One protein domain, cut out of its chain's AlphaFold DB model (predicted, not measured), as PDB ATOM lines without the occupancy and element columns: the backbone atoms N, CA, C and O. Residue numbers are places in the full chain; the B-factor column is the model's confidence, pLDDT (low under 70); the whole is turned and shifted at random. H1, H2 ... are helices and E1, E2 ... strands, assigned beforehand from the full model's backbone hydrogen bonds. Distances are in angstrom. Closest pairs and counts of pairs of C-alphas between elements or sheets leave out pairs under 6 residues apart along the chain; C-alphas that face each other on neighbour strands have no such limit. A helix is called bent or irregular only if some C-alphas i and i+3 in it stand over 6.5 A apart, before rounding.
ATOM      1  N   ASP A   2     122.408 147.205 106.755       98.06
ATOM      2  CA  ASP A   2     121.770 145.953 107.225       98.06
ATOM      3  C   ASP A   2     122.541 144.667 106.897       98.06
ATOM      4  O   ASP A   2     122.541 143.731 107.689       98.06
ATOM      5  N   TYR A   3     123.278 144.638 105.785       98.12
ATOM      6  CA  TYR A   3     124.135 143.501 105.447       98.12
ATOM      7  C   TYR A   3     125.199 143.203 106.519       98.12
ATOM      8  O   TYR A   3     125.490 142.043 106.777       98.12
ATOM      9  N   THR A   4     125.745 144.215 107.202       98.44
ATOM     10  CA  THR A   4     126.753 143.965 108.247       98.44
ATOM     11  C   THR A   4     126.136 143.344 109.498       98.44
ATOM     12  O   THR A   4     126.834 142.662 110.239       98.44
ATOM     13  N   LYS A   5     124.826 143.503 109.724       98.31
ATOM     14  CA  LYS A   5     124.107 142.842 110.824       98.31
ATOM     15  C   LYS A   5     124.117 141.318 110.664       98.31
ATOM     16  O   LYS A   5     124.225 140.589 111.640       98.31
ATOM     17  N   THR A   6     124.071 140.829 109.421       97.94
ATOM     18  CA  THR A   6     124.045 139.384 109.130       97.94
ATOM     19  C   THR A   6     125.432 138.739 109.138       97.94
ATOM     20  O   THR A   6     125.535 137.516 109.228       97.94
ATOM     21  N   THR A   7     126.501 139.536 109.058       98.44
ATOM     22  CA  THR A   7     127.880 139.040 108.952       98.44
ATOM     23  C   THR A   7     128.736 139.338 110.182       98.44
ATOM     24  O   THR A   7     129.653 138.567 110.458       98.44
ATOM     25  N   ALA A   8     128.433 140.386 110.960       98.50
ATOM     26  CA  ALA A   8     129.285 140.857 112.056       98.50
ATOM     27  C   ALA A   8     129.614 139.763 113.079       98.50
ATOM     28  O   ALA A   8     130.789 139.521 113.349       98.50
ATOM     29  N   ALA A   9     128.611 139.054 113.604       98.38
ATOM     30  CA  ALA A   9     128.858 137.995 114.581       98.38
ATOM     31  C   ALA A   9     129.671 136.836 113.980       98.38
ATOM     32  O   ALA A   9     130.607 136.355 114.607       98.38
ATOM     33  N   LYS A  10     129.382 136.429 112.738       97.88
ATOM     34  CA  LYS A  10     130.128 135.353 112.068       97.88
ATOM     35  C   LYS A  10     131.608 135.695 111.874       97.88
ATOM     36  O   LYS A  10     132.455 134.812 111.981       97.88
ATOM     37  N   VAL A  11     131.898 136.949 111.547       98.31
ATOM     38  CA  VAL A  11     133.256 137.397 111.229       98.31
ATOM     39  C   VAL A  11     134.037 137.717 112.507       98.31
ATOM     40  O   VAL A  11     135.158 137.242 112.654       98.31
ATOM     41  N   PHE A  12     133.444 138.453 113.452       98.62
ATOM     42  CA  PHE A  12     134.175 139.058 114.573       98.62
ATOM     43  C   PHE A  12     133.948 138.399 115.940       98.62
ATOM     44  O   PHE A  12     134.803 138.528 116.819       98.62
ATOM     45  N   TYR A  13     132.824 137.707 116.156       98.56
ATOM     46  CA  TYR A  13     132.490 137.145 117.465       98.56
ATOM     47  C   TYR A  13     133.038 135.720 117.618       98.56
ATOM     48  O   TYR A  13     132.651 134.805 116.892       98.56
ATOM     49  N   LYS A  14     133.929 135.508 118.593       97.00
ATOM     50  CA  LYS A  14     134.551 134.200 118.878       97.00
ATOM     51  C   LYS A  14     133.839 133.384 119.954       97.00
ATOM     52  O   LYS A  14     134.310 132.298 120.290       97.00
ATOM     53  N   GLY A  15     132.719 133.879 120.475       97.25
ATOM     54  CA  GLY A  15     132.029 133.272 121.610       97.25
ATOM     55  C   GLY A  15     132.571 133.756 122.955       97.25
ATOM     56  O   GLY A  15     133.663 134.323 123.045       97.25
ATOM     57  N   ASN A  16     131.802 133.510 124.018       97.38
ATOM     58  CA  ASN A  16     132.153 133.860 125.401       97.38
ATOM     59  C   ASN A  16     132.526 135.342 125.584       97.38
ATOM     60  O   ASN A  16     133.473 135.655 126.299       97.38
ATOM     61  N   GLY A  17     131.831 136.249 124.894       97.75
ATOM     62  CA  GLY A  17     132.085 137.689 124.971       97.75
ATOM     63  C   GLY A  17     133.285 138.182 124.161       97.75
ATOM     64  O   GLY A  17     133.465 139.384 124.014       97.75
ATOM     65  N   ARG A  18     134.098 137.287 123.589       98.25
ATOM     66  CA  ARG A  18     135.338 137.659 122.900       98.25
ATOM     67  C   ARG A  18     135.050 138.178 121.492       98.25
ATOM     68  O   ARG A  18     134.506 137.453 120.655       98.25
ATOM     69  N   VAL A  19     135.474 139.408 121.229       98.62
ATOM     70  CA  VAL A  19     135.357 140.081 119.932       98.62
ATOM     71  C   VAL A  19     136.759 140.415 119.444       98.62
ATOM     72  O   VAL A  19     137.502 141.071 120.167       98.62
ATOM     73  N   CYS A  20     137.138 139.946 118.257       98.25
ATOM     74  CA  CYS A  20     138.474 140.214 117.724       98.25
ATOM     75  C   CYS A  20     138.639 141.696 117.365       98.25
ATOM     76  O   CYS A  20     137.745 142.269 116.740       98.25
ATOM     77  N   THR A  21     139.804 142.270 117.669       97.19
ATOM     78  CA  THR A  21     140.190 143.609 117.192       97.19
ATOM     79  C   THR A  21     140.440 143.612 115.686       97.19
ATOM     80  O   THR A  21     139.938 144.478 114.974       97.19
ATOM     81  N   VAL A  22     141.158 142.599 115.190       97.94
ATOM     82  CA  VAL A  22     141.447 142.401 113.763       97.94
ATOM     83  C   VAL A  22     141.168 140.951 113.371       97.94
ATOM     84  O   VAL A  22     141.354 140.028 114.174       97.94
ATOM     85  N   ILE A  23     140.668 140.761 112.149       98.12
ATOM     86  CA  ILE A  23     140.313 139.458 111.592       98.12
ATOM     87  C   ILE A  23     141.200 139.119 110.400       98.12
ATOM     88  O   ILE A  23     141.166 139.815 109.387       98.12
ATOM     89  N   ASP A  24     141.856 137.966 110.482       98.12
ATOM     90  CA  ASP A  24     142.437 137.288 109.331       98.12
ATOM     91  C   ASP A  24     141.321 136.640 108.510       98.12
ATOM     92  O   ASP A  24     140.630 135.716 108.966       98.12
ATOM     93  N   ILE A  25     141.144 137.132 107.285       98.44
ATOM     94  CA  ILE A  25     140.230 136.574 106.287       98.44
ATOM     95  C   ILE A  25     141.043 135.666 105.371       98.44
ATOM     96  O   ILE A  25     142.014 136.110 104.764       98.44
ATOM     97  N   LYS A  26     140.632 134.401 105.229       98.19
ATOM     98  CA  LYS A  26     141.394 133.427 104.431       98.19
ATOM     99  C   LYS A  26     141.518 133.812 102.957       98.19
ATOM    100  O   LYS A  26     142.589 133.660 102.382       98.19
ATOM    101  N   ASP A  27     140.431 134.285 102.351       98.06
ATOM    102  CA  ASP A  27     140.441 134.850 100.998       98.06
ATOM    103  C   ASP A  27     139.329 135.893 100.874       98.06
ATOM    104  O   ASP A  27     138.143 135.566 100.924       98.06
ATOM    105  N   GLN A  28     139.706 137.160 100.720       97.94
ATOM    106  CA  GLN A  28     138.769 138.281 100.596       97.94
ATOM    107  C   GLN A  28     137.910 138.241  99.319       97.94
ATOM    108  O   GLN A  28     136.912 138.954  99.231       97.94
ATOM    109  N   SER A  29     138.275 137.410  98.339       98.38
ATOM    110  CA  SER A  29     137.520 137.216  97.095       98.38
ATOM    111  C   SER A  29     136.360 136.235  97.270       98.38
ATOM    112  O   SER A  29     135.431 136.221  96.460       98.38
ATOM    113  N   LEU A  30     136.397 135.397  98.314       98.44
ATOM    114  CA  LEU A  30     135.356 134.412  98.586       98.44
ATOM    115  C   LEU A  30     134.180 135.038  99.355       98.44
ATOM    116  O   LEU A  30     134.393 135.748 100.343       98.44
ATOM    117  N   PRO A  31     132.923 134.706  98.994       98.31
ATOM    118  CA  PRO A  31     131.753 135.094  99.777       98.31
ATOM    119  C   PRO A  31     131.854 134.680 101.251       98.31
ATOM    120  O   PRO A  31     132.444 133.651 101.581       98.31
ATOM    121  N   VAL A  32     131.173 135.409 102.144       98.00
ATOM    122  CA  VAL A  32     131.244 135.182 103.605       98.00
ATOM    123  C   VAL A  32     130.874 133.757 104.038       98.00
ATOM    124  O   VAL A  32     131.374 133.227 105.032       98.00
ATOM    125  N   ASN A  33     129.975 133.125 103.288       97.25
ATOM    126  CA  ASN A  33     129.488 131.774 103.553       97.25
ATOM    127  C   ASN A  33     130.087 130.719 102.616       97.25
ATOM    128  O   ASN A  33     129.581 129.601 102.587       97.25
ATOM    129  N   HIS A  34     131.127 131.056 101.847       98.50
ATOM    130  CA  HIS A  34     131.796 130.073 101.007       98.50
ATOM    131  C   HIS A  34     132.370 128.938 101.880       98.50
ATOM    132  O   HIS A  34     132.935 129.237 102.933       98.50
ATOM    133  N   PRO A  35     132.257 127.656 101.481       98.12
ATOM    134  CA  PRO A  35     132.752 126.529 102.280       98.12
ATOM    135  C   PRO A  35     134.241 126.624 102.634       98.12
ATOM    136  O   PRO A  35     134.642 126.222 103.721       98.12
ATOM    137  N   ASP A  36     135.043 127.208 101.741       98.19
ATOM    138  CA  ASP A  36     136.481 127.398 101.955       98.19
ATOM    139  C   ASP A  36     136.847 128.683 102.710       98.19
ATOM    140  O   ASP A  36     138.036 128.928 102.909       98.19
ATOM    141  N   GLN A  37     135.877 129.502 103.124       98.44
ATOM    142  CA  GLN A  37     136.127 130.740 103.861       98.44
ATOM    143  C   GLN A  37     136.344 130.470 105.358       98.44
ATOM    144  O   GLN A  37     135.672 129.629 105.957       98.44
ATOM    145  N   SER A  38     137.241 131.230 105.989       98.00
ATOM    146  CA  SER A  38     137.439 131.204 107.441       98.00
ATOM    147  C   SER A  38     137.875 132.561 107.979       98.00
ATOM    148  O   SER A  38     138.538 133.326 107.284       98.00
ATOM    149  N   TYR A  39     137.543 132.803 109.246       98.25
ATOM    150  CA  TYR A  39     137.853 134.032 109.970       98.25
ATOM    151  C   TYR A  39     138.582 133.676 111.258       98.25
ATOM    152  O   TYR A  39     138.070 132.867 112.036       98.25
ATOM    153  N   LEU A  40     139.740 134.271 111.529       97.31
ATOM    154  CA  LEU A  40     140.518 134.077 112.762       97.31
ATOM    155  C   LEU A  40     140.826 135.440 113.385       97.31
ATOM    156  O   LEU A  40     140.923 136.413 112.655       97.31
ATOM    157  N   CYS A  41     140.924 135.532 114.718       97.31
ATOM    158  CA  CYS A  41     141.496 136.756 115.286       97.31
ATOM    159  C   CYS A  41     142.987 136.753 114.942       97.31
ATOM    160  O   CYS A  41     143.637 135.740 115.208       97.31
ATOM    161  N   GLU A  42     143.498 137.854 114.398       96.69
ATOM    162  CA  GLU A  42     144.924 137.992 114.069       96.69
ATOM    163  C   GLU A  42     145.786 137.925 115.341       96.69
ATOM    164  O   GLU A  42     146.806 137.237 115.402       96.69
ATOM    165  N   THR A  43     145.325 138.579 116.412       94.12
ATOM    166  CA  THR A  43     146.008 138.615 117.708       94.12
ATOM    167  C   THR A  43     145.127 138.065 118.834       94.12
ATOM    168  O   THR A  43     143.976 137.657 118.641       94.12
ATOM    169  N   LYS A  44     145.693 138.003 120.047       93.00
ATOM    170  CA  LYS A  44     144.926 137.694 121.264       93.00
ATOM    171  C   LYS A  44     144.158 138.907 121.791       93.00
ATOM    172  O   LYS A  44     143.365 138.720 122.714       93.00
ATOM    173  N   ASP A  45     144.401 140.087 121.226       93.19
ATOM    174  CA  ASP A  45     143.771 141.333 121.635       93.19
ATOM    175  C   ASP A  45     142.296 141.318 121.241       93.19
ATOM    176  O   ASP A  45     141.890 140.738 120.225       93.19
ATOM    177  N   LEU A  46     141.483 141.923 122.096       96.75
ATOM    178  CA  LEU A  46     140.037 141.928 121.979       96.75
ATOM    179  C   LEU A  46     139.532 143.367 121.992       96.75
ATOM    180  O   LEU A  46     140.179 144.255 122.538       96.75
ATOM    181  N   LEU A  47     138.329 143.580 121.463       97.75
ATOM    182  CA  LEU A  47     137.572 144.814 121.695       97.75
ATOM    183  C   LEU A  47     136.901 144.765 123.078       97.75
ATOM    184  O   LEU A  47     135.670 144.754 123.193       97.75
ATOM    185  N   ASP A  48     137.711 144.663 124.133       97.56
ATOM    186  CA  ASP A  48     137.260 144.475 125.515       97.56
ATOM    187  C   ASP A  48     137.372 145.739 126.391       97.56
ATOM    188  O   ASP A  48     136.917 145.744 127.531       97.56
ATOM    189  N   ASP A  49     137.860 146.851 125.850       98.00
ATOM    190  CA  ASP A  49     138.060 148.106 126.580       98.00
ATOM    191  C   ASP A  49     136.918 149.137 126.388       98.00
ATOM    192  O   ASP A  49     136.041 148.948 125.532       98.00
ATOM    193  N   PRO A  50     136.851 150.205 127.210       98.31
ATOM    194  CA  PRO A  50     135.795 151.214 127.122       98.31
ATOM    195  C   PRO A  50     136.110 152.348 126.128       98.31
ATOM    196  O   PRO A  50     135.582 153.452 126.306       98.31
ATOM    197  N   PHE A  51     136.966 152.137 125.125       98.44
ATOM    198  CA  PHE A  51     137.344 153.173 124.156       98.44
ATOM    199  C   PHE A  51     136.488 153.063 122.878       98.44
ATOM    200  O   PHE A  51     135.281 152.809 122.944       98.44
ATOM    201  N   GLU A  52     137.047 153.290 121.692       98.44
ATOM    202  CA  GLU A  52     136.297 153.373 120.431       98.44
ATOM    203  C   GLU A  52     135.651 152.044 120.030       98.44
ATOM    204  O   GLU A  52     134.543 152.024 119.481       98.44
ATOM    205  N   GLY A  53     136.319 150.930 120.344       98.38
ATOM    206  CA  GLY A  53     135.866 149.575 120.030       98.38
ATOM    207  C   GLY A  53     134.512 149.210 120.648       98.38
ATOM    208  O   GLY A  53     133.797 148.361 120.111       98.38
ATOM    209  N   GLU A  54     134.102 149.888 121.724       98.75
ATOM    210  CA  GLU A  54     132.816 149.658 122.390       98.75
ATOM    211  C   GLU A  54     131.607 149.945 121.480       98.75
ATOM    212  O   GLU A  54     130.557 149.314 121.611       98.75
ATOM    213  N   ILE A  55     131.760 150.815 120.474       98.56
ATOM    214  CA  ILE A  55     130.724 151.042 119.451       98.56
ATOM    215  C   ILE A  55     130.429 149.743 118.685       98.56
ATOM    216  O   ILE A  55     129.274 149.433 118.380       98.56
ATOM    217  N   PHE A  56     131.459 148.940 118.408       98.81
ATOM    218  CA  PHE A  56     131.287 147.653 117.743       98.81
ATOM    219  C   PHE A  56     130.708 146.585 118.684       98.81
ATOM    220  O   PHE A  56     129.930 145.737 118.240       98.81
ATOM    221  N   THR A  57     130.987 146.664 119.992       98.75
ATOM    222  CA  THR A  57     130.278 145.862 121.005       98.75
ATOM    223  C   THR A  57     128.768 146.099 120.920       98.75
ATOM    224  O   THR A  57     128.006 145.133 120.850       98.75
ATOM    225  N   PHE A  58     128.321 147.356 120.824       98.81
ATOM    226  CA  PHE A  58     126.898 147.666 120.647       98.81
ATOM    227  C   PHE A  58     126.329 147.202 119.308       98.81
ATOM    228  O   PHE A  58     125.189 146.734 119.253       98.81
ATOM    229  N   TRP A  59     127.119 147.258 118.233       98.88
ATOM    230  CA  TRP A  59     126.700 146.705 116.945       98.88
ATOM    231  C   TRP A  59     126.347 145.214 117.054       98.88
ATOM    232  O   TRP A  59     125.305 144.774 116.562       98.88
ATOM    233  N   LEU A  60     127.180 144.439 117.756       98.81
ATOM    234  CA  LEU A  60     126.925 143.025 118.037       98.81
ATOM    235  C   LEU A  60     125.758 142.818 119.016       98.81
ATOM    236  O   LEU A  60     124.915 141.956 118.761       98.81
ATOM    237  N   GLN A  61     125.684 143.614 120.089       98.69
ATOM    238  CA  GLN A  61     124.613 143.571 121.093       98.69
ATOM    239  C   GLN A  61     123.232 143.710 120.446       98.69
ATOM    240  O   GLN A  61     122.344 142.900 120.713       98.69
ATOM    241  N   PHE A  62     123.041 144.719 119.595       98.69
ATOM    242  CA  PHE A  62     121.728 145.018 119.023       98.69
ATOM    243  C   PHE A  62     121.443 144.218 117.760       98.69
ATOM    244  O   PHE A  62     120.317 143.766 117.556       98.69
ATOM    245  N   PHE A  63     122.453 144.007 116.913       98.50
ATOM    246  CA  PHE A  63     122.218 143.543 115.547       98.50
ATOM    247  C   PHE A  63     122.948 142.254 115.168       98.50
ATOM    248  O   PHE A  63     122.664 141.703 114.109       98.50
ATOM    249  N   GLY A  64     123.840 141.737 116.015       97.75
ATOM    250  CA  GLY A  64     124.609 140.518 115.740       97.75
ATOM    251  C   GLY A  64     123.833 139.207 115.909       97.75
ATOM    252  O   GLY A  64     124.417 138.141 115.742       97.75
ATOM    253  N   ASN A  65     122.543 139.265 116.265       97.06
ATOM    254  CA  ASN A  65     121.702 138.101 116.574       97.06
ATOM    255  C   ASN A  65     122.324 137.163 117.633       97.06
ATOM    256  O   ASN A  65     122.244 135.937 117.541       97.06
ATOM    257  N   LEU A  66     122.990 137.753 118.630       98.38
ATOM    258  CA  LEU A  66     123.625 137.023 119.721       98.38
ATOM    259  C   LEU A  66     122.594 136.504 120.729       98.38
ATOM    260  O   LEU A  66     121.568 137.140 120.989       98.38
ATOM    261  N   SER A  67     122.900 135.361 121.347       98.44
ATOM    262  CA  SER A  67     122.089 134.826 122.439       98.44
ATOM    263  C   SER A  67     122.133 135.749 123.665       98.44
ATOM    264  O   SER A  67     123.079 136.514 123.853       98.44
ATOM    265  N   LYS A  68     121.144 135.650 124.564       98.25
ATOM    266  CA  LYS A  68     121.163 136.400 125.837       98.25
ATOM    267  C   LYS A  68     122.430 136.123 126.662       98.25
ATOM    268  O   LYS A  68     122.940 137.028 127.316       98.25
ATOM    269  N   ALA A  69     122.931 134.885 126.626       98.56
ATOM    270  CA  ALA A  69     124.156 134.502 127.324       98.56
ATOM    271  C   ALA A  69     125.388 135.180 126.710       98.56
ATOM    272  O   ALA A  69     126.214 135.713 127.444       98.56
ATOM    273  N   ASP A  70     125.468 135.228 125.380       98.56
ATOM    274  CA  ASP A  70     126.555 135.894 124.657       98.56
ATOM    275  C   ASP A  70     126.542 137.407 124.865       98.56
ATOM    276  O   ASP A  70     127.581 137.988 125.159       98.56
ATOM    277  N   LYS A  71     125.364 138.039 124.801       98.69
ATOM    278  CA  LYS A  71     125.195 139.464 125.121       98.69
ATOM    279  C   LYS A  71     125.704 139.784 126.527       98.69
ATOM    280  O   LYS A  71     126.482 140.710 126.705       98.69
ATOM    281  N   LYS A  72     125.338 138.979 127.532       98.62
ATOM    282  CA  LYS A  72     125.871 139.132 128.896       98.62
ATOM    283  C   LYS A  72     127.390 138.933 128.942       98.62
ATOM    284  O   LYS A  72     128.078 139.663 129.649       98.62
ATOM    285  N   ALA A  73     127.905 137.951 128.206       98.62
ATOM    286  CA  ALA A  73     129.331 137.664 128.163       98.62
ATOM    287  C   ALA A  73     130.141 138.810 127.536       98.62
ATOM    288  O   ALA A  73     131.248 139.050 128.009       98.62
ATOM    289  N   LEU A  74     129.597 139.539 126.544       98.69
ATOM    290  CA  LEU A  74     130.235 140.745 125.988       98.69
ATOM    291  C   LEU A  74     130.587 141.736 127.098       98.69
ATOM    292  O   LEU A  74     131.714 142.202 127.165       98.69
ATOM    293  N   TRP A  75     129.641 142.027 127.989       98.62
ATOM    294  CA  TRP A  75     129.868 142.975 129.079       98.62
ATOM    295  C   TRP A  75     130.766 142.391 130.160       98.62
ATOM    296  O   TRP A  75     131.660 143.079 130.639       98.62
ATOM    297  N   GLU A  76     130.609 141.107 130.494       98.44
ATOM    298  CA  GLU A  76     131.429 140.452 131.517       98.44
ATOM    299  C   GLU A  76     132.930 140.508 131.205       98.44
ATOM    300  O   GLU A  76     133.716 140.830 132.093       98.44
ATOM    301  N   VAL A  77     133.336 140.259 129.953       97.88
ATOM    302  CA  VAL A  77     134.760 140.324 129.581       97.88
ATOM    303  C   VAL A  77     135.315 141.751 129.596       97.88
ATOM    304  O   VAL A  77     136.511 141.923 129.800       97.88
ATOM    305  N   LYS A  78     134.454 142.766 129.441       98.31
ATOM    306  CA  LYS A  78     134.841 144.186 129.422       98.31
ATOM    307  C   LYS A  78     135.012 144.795 130.812       98.31
ATOM    308  O   LYS A  78     135.695 145.805 130.980       98.31
ATOM    309  N   LYS A  79     134.407 144.190 131.840       97.75
ATOM    310  CA  LYS A  79     134.325 144.765 133.196       97.75
ATOM    311  C   LYS A  79     135.666 145.117 133.821       97.75
ATOM    312  O   LYS A  79     135.708 146.052 134.618       97.75
ATOM    313  N   SER A  80     136.715 144.353 133.518       97.44
ATOM    314  CA  SER A  80     138.058 144.556 134.068       97.44
ATOM    315  C   SER A  80     138.790 145.747 133.447       97.44
ATOM    316  O   SER A  80     139.698 146.274 134.086       97.44
ATOM    317  N   GLN A  81     138.396 146.185 132.246       98.25
ATOM    318  CA  GLN A  81     139.002 147.327 131.554       98.25
ATOM    319  C   GLN A  81     138.340 148.661 131.926       98.25
ATOM    320  O   GLN A  81     138.959 149.716 131.797       98.25
ATOM    321  N   LEU A  82     137.103 148.641 132.440       98.75
ATOM    322  CA  LEU A  82     136.457 149.832 132.990       98.75
ATOM    323  C   LEU A  82     136.939 150.076 134.426       98.75
ATOM    324  O   LEU A  82     136.457 149.457 135.375       98.75
TER     325      LEU A  82
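What this domain is: This is residues 2 to 82 of the 307 residues of the protein "Str. FM013" of Penicillium camemberti FM 013 (UniProt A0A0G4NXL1). A helical hairpin of H2 and H3 makes one end of an elongated body, H1 packs on H2 at a steep angle, and a small hairpin of strands, E1 and E2, lies near the last residues of H1. The loop of residues 26 to 38, joining the two strands, reaches the far end of the longest axis. The 81 printed residues hold, in order, H1, E1, E2, H2 and H3, with the two strands antiparallel; under half of the residues are in named elements, and these are mostly helix. The whole is compact, with a radius of gyration of the C-alphas of 12.7 A and spans of 38 by 25 by 20 A.

How they stand to each other: Start with H1, residues 2 to 12, which is irregular: C-alphas 6 and 9 are 7.4 A apart. Next come E1, residues 23 to 25, and E2, residues 39 to 41, an antiparallel hairpin at 149 degrees; look for N 24 and O 40, 2.8 A apart and within hydrogen-bond range. The closest C-alphas of H1 and E2 are those of Val 11 and Tyr 39, 5.8 A apart. H2, residues 54 to 63, touches H1, closest at the C-alphas of Lys 5 and Phe 63, 5.1 A; their tilt is steep, 64 degrees, opposite ways. H3, residues 68 to 78, forms a helical hairpin with H2 at a shallow tilt of 2 degrees, opposite ways. They only just touch, with 3 pairs of C-alphas within 8 A, the closest being those of Gln 61 and Lys 71, 5.8 A. H1 and H3 are apart. In H2 every O i to N i+4 pair is within hydrogen-bond range; H3 has 5 of 7, and H1 3 of 7 beside 5 of 8 O i to N i+3 pairs.

Where its parts are: Find C-alpha 2 at (121.770, 145.953, 107.225), where H1 begins its 16.0 A. E1 spans 6.0 A, E2 7.0 A and H2 14.0 A. H3 runs 16.1 A to C-alpha 78 at (134.841, 144.186, 129.422).

The domain as a whole: The two C-alphas farthest apart, those of Pro 35 and Leu 82, are 38.7 A apart. The links E1 to E2 and E2 to H2 are long, and the printed part has no cut. No printed residue is under 70 in pLDDT.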